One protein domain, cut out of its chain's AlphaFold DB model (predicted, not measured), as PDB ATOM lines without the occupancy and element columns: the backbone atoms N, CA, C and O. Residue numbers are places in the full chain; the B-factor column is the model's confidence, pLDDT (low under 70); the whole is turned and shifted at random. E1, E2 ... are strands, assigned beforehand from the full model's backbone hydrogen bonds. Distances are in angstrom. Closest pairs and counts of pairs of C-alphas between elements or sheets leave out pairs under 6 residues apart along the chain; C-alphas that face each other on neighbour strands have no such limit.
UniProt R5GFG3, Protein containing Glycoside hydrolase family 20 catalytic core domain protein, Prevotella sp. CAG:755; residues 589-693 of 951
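AT A GLANCE: This is residues 589 to 693 of the 951 residues of the protein "Protein containing Glycoside hydrolase family 20 catalytic core domain protein" of Prevotella sp. CAG:755 (UniProt R5GFG3). A strongly twisted, curled sheet of four strands, E2, E5, E3 and E4, has E2 and E5 near the middle of the domain and the hairpin E3 and E4 farther from it. A two-stranded ladder, E1 and E6, joins it through tight links, while the short strands E7 and E8 come near it and residues 674 to 682 stick out. The printed part has 105 residues with eight named strands, E1 to E8 in chain order, and no named helix; the class is all strand, with 42 residues in named elements, under half. Both sheets are antiparallel, the larger in the order E2, E5, E3, E4. The whole is compact, with a radius of gyration of the C-alphas of 14.1 A and spans of 39 by 29 by 25 A.

IN THESE COORDINATES: E1, residues 589 to 593, begins at C-alpha 589 (73.772, 33.810, 91.372) and is 13.5 A long. E2 is residues 598 to 601, 9.9 A. E3, residues 614 to 621, is 20.3 A; E4, 625 to 630, 15.9 A; E5, 642 to 645, 9.6 A; E6, 649 to 655, 19.1 A; E7, 668 to 670, 6.5 A. E8, residues 683 to 687, is 13.0 A and ends at C-alpha 687 (55.574, 41.459, 80.289).

HOW THE PARTS SIT: E2 and E5 are antiparallel at 151 degrees, with N 599 and O 644 2.9 A apart. E5 and E3 have N 616 and O 643 at 2.8 A; E3 and E4, N 617 and O 629 at 2.9 A. E1 and E6 have N 591 and O 651 at 2.8 A. E7 and E8 pair with no named strand; the closest C-alphas of E3 and E7, Ala 618 and Phe 668, are 5.8 A apart, and those of E2 and E8, Thr 600 and Leu 686, 7.1 A.

THE WHOLE: The C-alphas farthest apart, Ser 658 and Gly 691, are 44.1 A apart. The printed part has no cut. The links E2 to E3, E4 to E5, E6 to E7 and E7 to E8 are long. No printed residue is under 70 in pLDDT.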
ATOM      1  N   ILE A 589      74.854  34.236  92.259       97.56
ATOM      2  CA  ILE A 589      73.772  33.810  91.372       97.56
ATOM      3  C   ILE A 589      73.485  34.906  90.345       97.56
ATOM      4  O   ILE A 589      73.430  36.085  90.688       97.56
ATOM      5  N   ASP A 590      73.289  34.514  89.094       97.19
ATOM      6  CA  ASP A 590      73.036  35.444  87.999       97.19
ATOM      7  C   ASP A 590      71.534  35.633  87.753       97.19
ATOM      8  O   ASP A 590      70.730  34.705  87.875       97.19
ATOM      9  N   VAL A 591      71.159  36.841  87.336       96.31
ATOM     10  CA  VAL A 591      69.814  37.199  86.878       96.31
ATOM     11  C   VAL A 591      69.890  37.884  85.518       96.31
ATOM     12  O   VAL A 591      70.760  38.712  85.271       96.31
ATOM     13  N   THR A 592      68.968  37.555  84.616       95.00
ATOM     14  CA  THR A 592      68.895  38.176  83.288       95.00
ATOM     15  C   THR A 592      67.785  39.219  83.237       95.00
ATOM     16  O   THR A 592      66.639  38.925  83.582       95.00
ATOM     17  N   ILE A 593      68.120  40.415  82.756       94.00
ATOM     18  CA  ILE A 593      67.180  41.502  82.473       94.00
ATOM     19  C   ILE A 593      67.041  41.647  80.955       94.00
ATOM     20  O   ILE A 593      68.035  41.720  80.228       94.00
ATOM     21  N   GLY A 594      65.800  41.647  80.465       89.62
ATOM     22  CA  GLY A 594      65.497  41.798  79.040       89.62
ATOM     23  C   GLY A 594      65.513  43.255  78.566       89.62
ATOM     24  O   GLY A 594      65.717  44.179  79.346       89.62
ATOM     25  N   GLU A 595      65.212  43.475  77.284       85.88
ATOM     26  CA  GLU A 595      65.128  44.813  76.655       85.88
ATOM     27  C   GLU A 595      64.117  45.758  77.321       85.88
ATOM     28  O   GLU A 595      64.173  46.974  77.157       85.88
ATOM     29  N   ALA A 596      63.168  45.198  78.069       83.94
ATOM     30  CA  ALA A 596      62.217  45.954  78.866       83.94
ATOM     31  C   ALA A 596      62.857  46.701  80.051       83.94
ATOM     32  O   ALA A 596      62.184  47.532  80.651       83.94
ATOM     33  N   GLY A 597      64.108  46.388  80.408       92.38
ATOM     34  CA  GLY A 597      64.819  46.988  81.541       92.38
ATOM     35  C   GLY A 597      64.388  46.461  82.911       92.38
ATOM     36  O   GLY A 597      64.891  46.932  83.926       92.38
ATOM     37  N   TYR A 598      63.483  45.475  82.948       95.81
ATOM     38  CA  TYR A 598      62.969  44.893  84.184       95.81
ATOM     39  C   TYR A 598      62.944  43.362  84.164       95.81
ATOM     40  O   TYR A 598      62.759  42.737  83.116       95.81
ATOM     41  N   ALA A 599      63.071  42.764  85.347       96.38
ATOM     42  CA  ALA A 599      62.833  41.349  85.619       96.38
ATOM     43  C   ALA A 599      62.147  41.187  86.982       96.38
ATOM     44  O   ALA A 599      62.332  42.011  87.871       96.38
ATOM     45  N   THR A 600      61.376  40.120  87.183       97.62
ATOM     46  CA  THR A 600      60.873  39.770  88.520       97.62
ATOM     47  C   THR A 600      61.750  38.703  89.163       97.62
ATOM     48  O   THR A 600      62.283  37.826  88.472       97.62
ATOM     49  N   LEU A 601      61.904  38.783  90.486       98.00
ATOM     50  CA  LEU A 601      62.830  37.939  91.234       98.00
ATOM     51  C   LEU A 601      62.256  37.554  92.600       98.00
ATOM     52  O   LEU A 601      61.721  38.401  93.310       98.00
ATOM     53  N   ASN A 602      62.402  36.281  92.965       97.94
ATOM     54  CA  ASN A 602      62.191  35.771  94.318       97.94
ATOM     55  C   ASN A 602      63.163  34.608  94.576       97.94
ATOM     56  O   ASN A 602      62.987  33.513  94.042       97.94
ATOM     57  N   LEU A 603      64.223  34.839  95.348       98.00
ATOM     58  CA  LEU A 603      65.296  33.855  95.540       98.00
ATOM     59  C   LEU A 603      65.206  33.151  96.899       98.00
ATOM     60  O   LEU A 603      64.789  33.767  97.878       98.00
ATOM     61  N   PRO A 604      65.654  31.885  96.994       96.81
ATOM     62  CA  PRO A 604      65.667  31.142  98.253       96.81
ATOM     63  C   PRO A 604      66.815  31.550  99.190       96.81
ATOM     64  O   PRO A 604      66.939  31.016 100.289       96.81
ATOM     65  N   VAL A 605      67.683  32.457  98.743       97.56
ATOM     66  CA  VAL A 605      68.856  32.943  99.471       97.56
ATOM     67  C   VAL A 605      68.873  34.464  99.445       97.56
ATOM     68  O   VAL A 605      68.373  35.076  98.500       97.56
ATOM     69  N   ALA A 606      69.453  35.066 100.481       97.94
ATOM     70  CA  ALA A 606      69.668  36.500 100.510       97.94
ATOM     71  C   ALA A 606      70.782  36.890  99.533       97.94
ATOM     72  O   ALA A 606      71.767  36.160  99.379       97.94
ATOM     73  N   VAL A 607      70.641  38.045  98.885       98.44
ATOM     74  CA  VAL A 607      71.600  38.533  97.891       98.44
ATOM     75  C   VAL A 607      71.869  40.028  98.018       98.44
ATOM     76  O   VAL A 607      71.002  40.807  98.403       98.44
ATOM     77  N   GLN A 608      73.075  40.432  97.641       97.88
ATOM     78  CA  GLN A 608      73.470  41.816  97.411       97.88
ATOM     79  C   GLN A 608      73.387  42.113  95.910       97.88
ATOM     80  O   GLN A 608      73.993  41.408  95.097       97.88
ATOM     81  N   LEU A 609      72.663  43.175  95.550       97.38
ATOM     82  CA  LEU A 609      72.581  43.654  94.172       97.38
ATOM     83  C   LEU A 609      73.905  44.282  93.726       97.38
ATOM     84  O   LEU A 609      74.537  45.016  94.494       97.38
ATOM     85  N   SER A 610      74.283  44.032  92.470       94.62
ATOM     86  CA  SER A 610      75.426  44.666  91.813       94.62
ATOM     87  C   SER A 610      75.189  46.156  91.535       94.62
ATOM     88  O   SER A 610      74.092  46.706  91.691       94.62
ATOM     89  N   GLU A 611      76.246  46.852  91.118       89.75
ATOM     90  CA  GLU A 611      76.117  48.215  90.606       89.75
ATOM     91  C   GLU A 611      75.201  48.254  89.366       89.75
ATOM     92  O   GLU A 611      75.136  47.294  88.602       89.75
ATOM     93  N   GLY A 612      74.439  49.341  89.199       89.56
ATOM     94  CA  GLY A 612      73.478  49.496  88.098       89.56
ATOM     95  C   GLY A 612      72.132  48.779  88.270       89.56
ATOM     96  O   GLY A 612      71.252  48.974  87.434       89.56
ATOM     97  N   LEU A 613      71.950  47.997  89.341       96.25
ATOM     98  CA  LEU A 613      70.670  47.379  89.685       96.25
ATOM     99  C   LEU A 613      69.928  48.140  90.787       96.25
ATOM    100  O   LEU A 613      70.528  48.557  91.786       96.25
ATOM    101  N   THR A 614      68.608  48.206  90.628       96.12
ATOM    102  CA  THR A 614      67.660  48.718  91.620       96.12
ATOM    103  C   THR A 614      66.533  47.710  91.809       96.12
ATOM    104  O   THR A 614      66.073  47.112  90.840       96.12
ATOM    105  N   ALA A 615      66.072  47.503  93.041       97.62
ATOM    106  CA  ALA A 615      64.923  46.646  93.323       97.62
ATOM    107  C   ALA A 615      63.760  47.461  93.878       97.62
ATOM    108  O   ALA A 615      63.967  48.461  94.559       97.62
ATOM    109  N   TYR A 616      62.544  46.994  93.616       97.38
ATOM    110  CA  TYR A 616      61.313  47.639  94.042       97.38
ATOM    111  C   TYR A 616      60.334  46.633  94.642       97.38
ATOM    112  O   TYR A 616      60.142  45.533  94.109       97.38
ATOM    113  N   THR A 617      59.656  47.045  95.709       96.75
ATOM    114  CA  THR A 617      58.508  46.334  96.284       96.75
ATOM    115  C   THR A 617      57.211  47.025  95.891       96.75
ATOM    116  O   THR A 617      57.123  48.249  95.938       96.75
ATOM    117  N   ALA A 618      56.173  46.257  95.559       94.88
ATOM    118  CA  ALA A 618      54.838  46.819  95.379       94.88
ATOM    119  C   ALA A 618      54.193  47.150  96.731       94.88
ATOM    120  O   ALA A 618      54.201  46.309  97.635       94.88
ATOM    121  N   THR A 619      53.598  48.337  96.863       92.06
ATOM    122  CA  THR A 619      53.021  48.824  98.132       92.06
ATOM    123  C   THR A 619      51.527  49.105  98.043       92.06
ATOM    124  O   THR A 619      50.765  48.785  98.960       92.06
ATOM    125  N   SER A 620      51.061  49.633  96.915       88.88
ATOM    126  CA  SER A 620      49.645  49.908  96.665       88.88
ATOM    127  C   SER A 620      49.282  49.702  95.195       88.88
ATOM    128  O   SER A 620      50.141  49.425  94.364       88.88
ATOM    129  N   GLU A 621      47.990  49.772  94.896       89.44
ATOM    130  CA  GLU A 621      47.444  49.676  93.540       89.44
ATOM    131  C   GLU A 621      46.372  50.746  93.342       89.44
ATOM    132  O   GLU A 621      45.628  51.095  94.265       89.44
ATOM    133  N   THR A 622      46.293  51.235  92.112       86.56
ATOM    134  CA  THR A 622      45.151  51.962  91.554       86.56
ATOM    135  C   THR A 622      44.479  51.074  90.507       86.56
ATOM    136  O   THR A 622      44.898  49.936  90.307       86.56
ATOM    137  N   ALA A 623      43.471  51.591  89.802       82.19
ATOM    138  CA  ALA A 623      42.815  50.820  88.754       82.19
ATOM    139  C   ALA A 623      43.755  50.393  87.614       82.19
ATOM    140  O   ALA A 623      43.626  49.288  87.095       82.19
ATOM    141  N   ASP A 624      44.726  51.241  87.267       87.56
ATOM    142  CA  ASP A 624      45.529  51.073  86.052       87.56
ATOM    143  C   ASP A 624      47.039  50.963  86.335       87.56
ATOM    144  O   ASP A 624      47.849  50.936  85.403       87.56
ATOM    145  N   ALA A 625      47.455  50.945  87.609       89.88
ATOM    146  CA  ALA A 625      48.870  50.945  87.989       89.88
ATOM    147  C   ALA A 625      49.149  50.348  89.374       89.88
ATOM    148  O   ALA A 625      48.351  50.507  90.301       89.88
ATOM    149  N   ILE A 626      50.338  49.756  89.520       92.50
ATOM    150  CA  ILE A 626      50.935  49.366  90.802       92.50
ATOM    151  C   ILE A 626      51.939  50.426  91.265       92.50
ATOM    152  O   ILE A 626      52.767  50.889  90.481       92.50
ATOM    153  N   THR A 627      51.881  50.790  92.543       93.38
ATOM    154  CA  THR A 627      52.860  51.687  93.169       93.38
ATOM    155  C   THR A 627      54.039  50.874  93.689       93.38
ATOM    156  O   THR A 627      53.845  49.877  94.392       93.38
ATOM    157  N   LEU A 628      55.246  51.311  93.350       95.19
ATOM    158  CA  LEU A 628      56.519  50.650  93.588       95.19
ATOM    159  C   LEU A 628      57.431  51.556  94.409       95.19
ATOM    160  O   LEU A 628      57.787  52.640  93.947       95.19
ATOM    161  N   ASP A 629      57.860  51.081  95.571       95.00
ATOM    162  CA  ASP A 629      58.859  51.766  96.390       95.00
ATOM    163  C   ASP A 629      60.211  51.068  96.229       95.00
ATOM    164  O   ASP A 629      60.287  49.834  96.201       95.00
ATOM    165  N   GLU A 630      61.269  51.862  96.081       95.44
ATOM    166  CA  GLU A 630      62.638  51.365  95.960       95.44
ATOM    167  C   GLU A 630      63.098  50.703  97.265       95.44
ATOM    168  O   GLU A 630      62.846  51.197  98.363       95.44
ATOM    169  N   VAL A 631      63.792  49.573  97.140       94.00
ATOM    170  CA  VAL A 631      64.398  48.862  98.265       94.00
ATOM    171  C   VAL A 631      65.711  49.539  98.648       94.00
ATOM    172  O   VAL A 631      66.682  49.527  97.887       94.00
ATOM    173  N   GLU A 632      65.767  50.088  99.860       88.31
ATOM    174  CA  GLU A 632      66.978  50.711 100.396       88.31
ATOM    175  C   GLU A 632      68.102  49.685 100.654       88.31
ATOM    176  O   GLU A 632      67.869  48.525 100.987       88.31
ATOM    177  N   GLY A 633      69.362  50.116 100.524       83.38
ATOM    178  CA  GLY A 633      70.528  49.329 100.947       83.38
ATOM    179  C   GLY A 633      70.976  48.211  99.997       83.38
ATOM    180  O   GLY A 633      72.008  47.596 100.254       83.38
ATOM    181  N   LYS A 634      70.270  47.975  98.878       91.69
ATOM    182  CA  LYS A 634      70.634  46.993  97.830       91.69
ATOM    183  C   LYS A 634      70.764  45.532  98.305       91.69
ATOM    184  O   LYS A 634      71.251  44.690  97.551       91.69
ATOM    185  N   VAL A 635      70.326  45.217  99.521       96.69
ATOM    186  CA  VAL A 635      70.270  43.851 100.053       96.69
ATOM    187  C   VAL A 635      68.846  43.336  99.911       96.69
ATOM    188  O   VAL A 635      67.898  43.993 100.332       96.69
ATOM    189  N   LEU A 636      68.703  42.147  99.339       97.81
ATOM    190  CA  LEU A 636      67.445  41.421  99.259       97.81
ATOM    191  C   LEU A 636      67.527  40.202 100.183       97.81
ATOM    192  O   LEU A 636      68.221  39.244  99.838       97.81
ATOM    193  N   PRO A 637      66.845  40.207 101.342       97.81
ATOM    194  CA  PRO A 637      66.701  39.019 102.176       97.81
ATOM    195  C   PRO A 637      66.059  37.854 101.410       97.81
ATOM    196  O   PRO A 637      65.290  38.066 100.464       97.81
ATOM    197  N   ALA A 638      66.338  36.620 101.832       97.25
ATOM    198  CA  ALA A 638      65.767  35.421 101.220       97.25
ATOM    199  C   ALA A 638      64.227  35.472 101.211       97.25
ATOM    200  O   ALA A 638      63.600  35.895 102.181       97.25
ATOM    201  N   GLY A 639      63.609  35.026 100.115       96.94
ATOM    202  CA  GLY A 639      62.153  35.004  99.960       96.94
ATOM    203  C   GLY A 639      61.505  36.377  99.754       96.94
ATOM    204  O   GLY A 639      60.300  36.496  99.954       96.94
ATOM    205  N   SER A 640      62.279  37.405  99.386       97.81
ATOM    206  CA  SER A 640      61.756  38.742  99.079       97.81
ATOM    207  C   SER A 640      61.344  38.852  97.603       97.81
ATOM    208  O   SER A 640      62.227  38.894  96.740       97.81
ATOM    209  N   PRO A 641      60.039  38.932  97.277       97.94
ATOM    210  CA  PRO A 641      59.587  39.121  95.907       97.94
ATOM    211  C   PRO A 641      59.732  40.587  95.487       97.94
ATOM    212  O   PRO A 641      59.172  41.487  96.115       97.94
ATOM    213  N   VAL A 642      60.469  40.832  94.404       98.25
ATOM    214  CA  VAL A 642      60.754  42.187  93.912       98.25
ATOM    215  C   VAL A 642      60.638  42.297  92.395       98.25
ATOM    216  O   VAL A 642      60.782  41.318  91.654       98.25
ATOM    217  N   LEU A 643      60.432  43.530  91.935       98.00
ATOM    218  CA  LEU A 643      60.756  43.950  90.577       98.00
ATOM    219  C   LEU A 643      62.193  44.478  90.571       98.00
ATOM    220  O   LEU A 643      62.518  45.391  91.322       98.00
ATOM    221  N   LEU A 644      63.043  43.922  89.723       97.56
ATOM    222  CA  LEU A 644      64.414  44.357  89.513       97.56
ATOM    223  C   LEU A 644      64.479  45.228  88.255       97.56
ATOM    224  O   LEU A 644      64.022  44.797  87.200       97.56
ATOM    225  N   GLY A 645      65.039  46.428  88.367       96.06
ATOM    226  CA  GLY A 645      65.351  47.331  87.262       96.06
ATOM    227  C   GLY A 645      66.854  47.387  86.987       96.06
ATOM    228  O   GLY A 645      67.658  47.360  87.921       96.06
ATOM    229  N   GLY A 646      67.233  47.462  85.712       94.25
ATOM    230  CA  GLY A 646      68.630  47.540  85.285       94.25
ATOM    231  C   GLY A 646      68.813  47.496  83.767       94.25
ATOM    232  O   GLY A 646      67.852  47.393  83.007       94.25
ATOM    233  N   GLY A 647      70.067  47.578  83.313       91.00
ATOM    234  CA  GLY A 647      70.404  47.428  81.892       91.00
ATOM    235  C   GLY A 647      70.103  46.020  81.364       91.00
ATOM    236  O   GLY A 647      70.089  45.057  82.125       91.00
ATOM    237  N   GLN A 648      69.887  45.874  80.057       93.75
ATOM    238  CA  GLN A 648      69.727  44.556  79.436       93.75
ATOM    239  C   GLN A 648      71.002  43.715  79.605       93.75
ATOM    240  O   GLN A 648      72.106  44.214  79.392       93.75
ATOM    241  N   GLY A 649      70.851  42.430  79.930       93.38
ATOM    242  CA  GLY A 649      71.966  41.489  80.036       93.38
ATOM    243  C   GLY A 649      71.899  40.601  81.275       93.38
ATOM    244  O   GLY A 649      70.893  40.571  81.986       93.38
ATOM    245  N   SER A 650      72.975  39.845  81.498       95.38
ATOM    246  CA  SER A 650      73.176  39.060  82.720       95.38
ATOM    247  C   SER A 650      73.823  39.929  83.791       95.38
ATOM    248  O   SER A 650      74.786  40.638  83.504       95.38
ATOM    249  N   HIS A 651      73.314  39.849  85.015       95.94
ATOM    250  CA  HIS A 651      73.832  40.557  86.181       95.94
ATOM    251  C   HIS A 651      74.106  39.568  87.302       95.94
ATOM    252  O   HIS A 651      73.242  38.760  87.640       95.94
ATOM    253  N   THR A 652      75.288  39.661  87.900       97.62
ATOM    254  CA  THR A 652      75.707  38.772  88.983       97.62
ATOM    255  C   THR A 652      75.348  39.363  90.338       97.62
ATOM    256  O   THR A 652      75.767  40.464  90.687       97.62
ATOM    257  N   LEU A 653      74.596  38.606  91.131       98.25
ATOM    258  CA  LEU A 653      74.238  38.943  92.504       98.25
ATOM    259  C   LEU A 653      75.155  38.181  93.462       98.25
ATOM    260  O   LEU A 653      75.428  36.996  93.256       98.25
ATOM    261  N   THR A 654      75.615  38.838  94.527       98.31
ATOM    262  CA  THR A 654      76.435  38.173  95.556       98.31
ATOM    263  C   THR A 654      75.526  37.518  96.586       98.31
ATOM    264  O   THR A 654      74.648  38.178  97.128       98.31
ATOM    265  N   ILE A 655      75.728  36.236  96.876       98.06
ATOM    266  CA  ILE A 655      74.971  35.489  97.884       98.06
ATOM    267  C   ILE A 655      75.457  35.887  99.280       98.06
ATOM    268  O   ILE A 655      76.644  35.808  99.589       98.06
ATOM    269  N   LEU A 656      74.521  36.272 100.145       96.56
ATOM    270  CA  LEU A 656      74.764  36.621 101.543       96.56
ATOM    271  C   LEU A 656      74.297  35.472 102.442       96.56
ATOM    272  O   LEU A 656      73.263  35.560 103.097       96.56
ATOM    273  N   ALA A 657      75.057  34.376 102.452       90.75
ATOM    274  CA  ALA A 657      74.661  33.113 103.089       90.75
ATOM    275  C   ALA A 657      74.322  33.229 104.592       90.75
ATOM    276  O   ALA A 657      73.499  32.472 105.100       90.75
ATOM    277  N   SER A 658      74.931  34.185 105.298       89.50
ATOM    278  CA  SER A 658      74.706  34.434 106.727       89.50
ATOM    279  C   SER A 658      73.571  35.418 107.028       89.50
ATOM    280  O   SER A 658      73.233  35.602 108.198       89.50
ATOM    281  N   ASN A 659      72.987  36.069 106.017       93.62
ATOM    282  CA  ASN A 659      71.875  36.987 106.236       93.62
ATOM    283  C   ASN A 659      70.605  36.188 106.570       93.62
ATOM    284  O   ASN A 659      70.157  35.340 105.799       93.62
ATOM    285  N   SER A 660      70.033  36.487 107.734       92.62
ATOM    286  CA  SER A 660      68.816  35.865 108.256       92.62
ATOM    287  C   SER A 660      67.690  36.882 108.456       92.62
ATOM    288  O   SER A 660      66.820  36.675 109.305       92.62
ATOM    289  N   ASP A 661      67.747  38.014 107.754       95.88
ATOM    290  CA  ASP A 661      66.719  39.041 107.850       95.88
ATOM    291  C   ASP A 661      65.392  38.501 107.307       95.88
ATOM    292  O   ASP A 661      65.346  37.631 106.432       95.88
ATOM    293  N   ALA A 662      64.284  39.010 107.844       96.62
ATOM    294  CA  ALA A 662      62.967  38.652 107.339       96.62
ATOM    295  C   ALA A 662      62.788  39.152 105.896       96.62
ATOM    296  O   ALA A 662      63.295  40.216 105.532       96.62
ATOM    297  N   ALA A 663      62.020  38.405 105.100       96.81
ATOM    298  CA  ALA A 663      61.646  38.818 103.753       96.81
ATOM    299  C   ALA A 663      61.012  40.220 103.750       96.81
ATOM    300  O   ALA A 663      60.262  40.587 104.664       96.81
ATOM    301  N   LEU A 664      61.296  40.995 102.701       95.25
ATOM    302  CA  LEU A 664      60.733  42.331 102.530       95.25
ATOM    303  C   LEU A 664      59.204  42.269 102.487       95.25
ATOM    304  O   LEU A 664      58.608  41.397 101.853       95.25
ATOM    305  N   THR A 665      58.554  43.239 103.130       94.38
ATOM    306  CA  THR A 665      57.099  43.384 103.029       94.38
ATOM    307  C   THR A 665      56.750  43.950 101.655       94.38
ATOM    308  O   THR A 665      57.092  45.087 101.345       94.38
ATOM    309  N   SER A 666      56.046  43.169 100.839       94.69
ATOM    310  CA  SER A 666      55.567  43.591  99.525       94.69
ATOM    311  C   SER A 666      54.177  43.029  99.240       94.69
ATOM    312  O   SER A 666      53.803  41.979  99.755       94.69
ATOM    313  N   LYS A 667      53.419  43.723  98.388       93.94
ATOM    314  CA  LYS A 667      52.217  43.192  97.739       93.94
ATOM    315  C   LYS A 667      52.524  42.242  96.578       93.94
ATOM    316  O   LYS A 667      51.600  41.621  96.058       93.94
ATOM    317  N   PHE A 668      53.781  42.121  96.152       96.75
ATOM    318  CA  PHE A 668      54.156  41.028  95.267       96.75
ATOM    319  C   PHE A 668      54.069  39.693  96.006       96.75
ATOM    320  O   PHE A 668      54.482  39.571  97.156       96.75
ATOM    321  N   ALA A 669      53.575  38.680  95.308       96.19
ATOM    322  CA  ALA A 669      53.723  37.288  95.683       96.19
ATOM    323  C   ALA A 669      54.969  36.703  94.999       96.19
ATOM    324  O   ALA A 669      55.372  37.144  93.922       96.19
ATOM    325  N   GLY A 670      55.595  35.715  95.635       96.06
ATOM    326  CA  GLY A 670      56.820  35.077  95.160       96.06
ATOM    327  C   GLY A 670      56.647  33.577  94.948       96.06
ATOM    328  O   GLY A 670      55.899  32.917  95.664       96.06
ATOM    329  N   THR A 671      57.372  33.035  93.977       95.81
ATOM    330  CA  THR A 671      57.488  31.593  93.722       95.81
ATOM    331  C   THR A 671      58.943  31.164  93.895       95.81
ATOM    332  O   THR A 671      59.850  31.927  93.564       95.81
ATOM    333  N   LEU A 672      59.192  29.978  94.455       95.00
ATOM    334  CA  LEU A 672      60.533  29.364  94.504       95.00
ATOM    335  C   LEU A 672      60.605  28.162  93.566       95.00
ATOM    336  O   LEU A 672      61.571  28.005  92.832       95.00
ATOM    337  N   LEU A 673      59.530  27.382  93.513       92.31
ATOM    338  CA  LEU A 673      59.272  26.380  92.485       92.31
ATOM    339  C   LEU A 673      58.219  26.912  91.503       92.31
ATOM    340  O   LEU A 673      57.493  27.839  91.861       92.31
ATOM    341  N   PRO A 674      58.128  26.362  90.280       90.88
ATOM    342  CA  PRO A 674      57.008  26.642  89.392       90.88
ATOM    343  C   PRO A 674      55.667  26.379  90.085       90.88
ATOM    344  O   PRO A 674      55.475  25.317  90.676       90.88
ATOM    345  N   THR A 675      54.750  27.341  90.005       90.19
ATOM    346  CA  THR A 675      53.483  27.312  90.746       90.19
ATOM    347  C   THR A 675      52.322  27.653  89.822       90.19
ATOM    348  O   THR A 675      52.329  28.704  89.180       90.19
ATOM    349  N   ALA A 676      51.310  26.784  89.782       90.19
ATOM    350  CA  ALA A 676      50.020  27.096  89.174       90.19
ATOM    351  C   ALA A 676      49.234  28.043  90.089       90.19
ATOM    352  O   ALA A 676      49.089  27.792  91.287       90.19
ATOM    353  N   VAL A 677      48.734  29.136  89.527       91.31
ATOM    354  CA  VAL A 677      47.855  30.064  90.236       91.31
ATOM    355  C   VAL A 677      46.413  29.531  90.154       91.31
ATOM    356  O   VAL A 677      46.044  29.036  89.097       91.31
ATOM    357  N   PRO A 678      45.574  29.592  91.206       89.19
ATOM    358  CA  PRO A 678      44.139  29.233  91.145       89.19
ATOM    359  C   PRO A 678      43.259  30.285  90.445       89.19
ATOM    360  O   PRO A 678      43.596  31.466  90.502       89.19
ATOM    361  N   ASP A 679      42.173  29.898  89.759       84.50
ATOM    362  CA  ASP A 679      41.385  30.809  88.886       84.50
ATOM    363  C   ASP A 679      40.681  31.944  89.627       84.50
ATOM    364  O   ASP A 679      40.457  33.015  89.071       84.50
ATOM    365  N   ASP A 680      40.395  31.749  90.909       87.06
ATOM    366  CA  ASP A 680      39.836  32.770  91.789       87.06
ATOM    367  C   ASP A 680      40.863  33.835  92.218       87.06
ATOM    368  O   ASP A 680      40.497  34.839  92.832       87.06
ATOM    369  N   VAL A 681      42.144  33.658  91.875       90.00
ATOM    370  CA  VAL A 681      43.211  34.623  92.153       90.00
ATOM    371  C   VAL A 681      43.435  35.537  90.948       90.00
ATOM    372  O   VAL A 681      43.921  35.111  89.895       90.00
ATOM    373  N   ASN A 682      43.175  36.833  91.144       90.00
ATOM    374  CA  ASN A 682      43.437  37.875  90.153       90.00
ATOM    375  C   ASN A 682      44.938  38.227  90.087       90.00
ATOM    376  O   ASN A 682      45.401  39.201  90.690       90.00
ATOM    377  N   ALA A 683      45.712  37.385  89.405       92.38
ATOM    378  CA  ALA A 683      47.165  37.481  89.322       92.38
ATOM    379  C   ALA A 683      47.658  38.122  88.017       92.38
ATOM    380  O   ALA A 683      47.090  37.909  86.948       92.38
ATOM    381  N   TYR A 684      48.768  38.852  88.113       94.19
ATOM    382  CA  TYR A 684      49.407  39.556  87.008       94.19
ATOM    383  C   TYR A 684      50.906  39.248  86.942       94.19
ATOM    384  O   TYR A 684      51.589  39.205  87.970       94.19
ATOM    385  N   ILE A 685      51.441  39.119  85.729       94.62
ATOM    386  CA  ILE A 685      52.860  38.868  85.450       94.62
ATOM    387  C   ILE A 685      53.487  40.005  84.648       94.62
ATOM    388  O   ILE A 685      52.832  40.648  83.830       94.62
ATOM    389  N   LEU A 686      54.777  40.247  84.865       94.88
ATOM    390  CA  LEU A 686      55.523  41.244  84.104       94.88
ATOM    391  C   LEU A 686      55.686  40.791  82.647       94.88
ATOM    392  O   LEU A 686      56.247  39.727  82.386       94.88
ATOM    393  N   ALA A 687      55.273  41.632  81.704       91.00
ATOM    394  CA  ALA A 687      55.574  41.459  80.289       91.00
ATOM    395  C   ALA A 687      55.641  42.812  79.566       91.00
ATOM    396  O   ALA A 687      55.135  43.830  80.037       91.00
ATOM    397  N   LYS A 688      56.258  42.810  78.385       90.25
ATOM    398  CA  LYS A 688      56.190  43.911  77.420       90.25
ATOM    399  C   LYS A 688      55.576  43.350  76.143       90.25
ATOM    400  O   LYS A 688      56.229  42.559  75.464       90.25
ATOM    401  N   LYS A 689      54.313  43.683  75.860       88.38
ATOM    402  CA  LYS A 689      53.631  43.211  74.649       88.38
ATOM    403  C   LYS A 689      54.020  44.092  73.460       88.38
ATOM    404  O   LYS A 689      54.491  45.218  73.622       88.38
ATOM    405  N   GLU A 690      53.850  43.570  72.250       86.31
ATOM    406  CA  GLU A 690      54.082  44.343  71.029       86.31
ATOM    407  C   GLU A 690      53.203  45.606  71.019       86.31
ATOM    408  O   GLU A 690      52.013  45.552  71.328       86.31
ATOM    409  N   GLY A 691      53.799  46.755  70.697       85.31
ATOM    410  CA  GLY A 691      53.121  48.055  70.725       85.31
ATOM    411  C   GLY A 691      53.166  48.782  72.075       85.31
ATOM    412  O   GLY A 691      52.880  49.980  72.111       85.31
ATOM    413  N   ASP A 692      53.586  48.126  73.162       85.38
ATOM    414  CA  ASP A 692      53.840  48.817  74.427       85.38
ATOM    415  C   ASP A 692      55.147  49.612  74.394       85.38
ATOM    416  O   ASP A 692      56.212  49.104  74.031       85.38
ATOM    417  N   ALA A 693      55.086  50.853  74.879       85.50
ATOM    418  CA  ALA A 693      56.281  51.654  75.128       85.50
ATOM    419  C   ALA A 693      57.120  51.086  76.290       85.50
ATOM    420  O   ALA A 693      58.347  51.022  76.198       85.50
TER     421      ALA A 693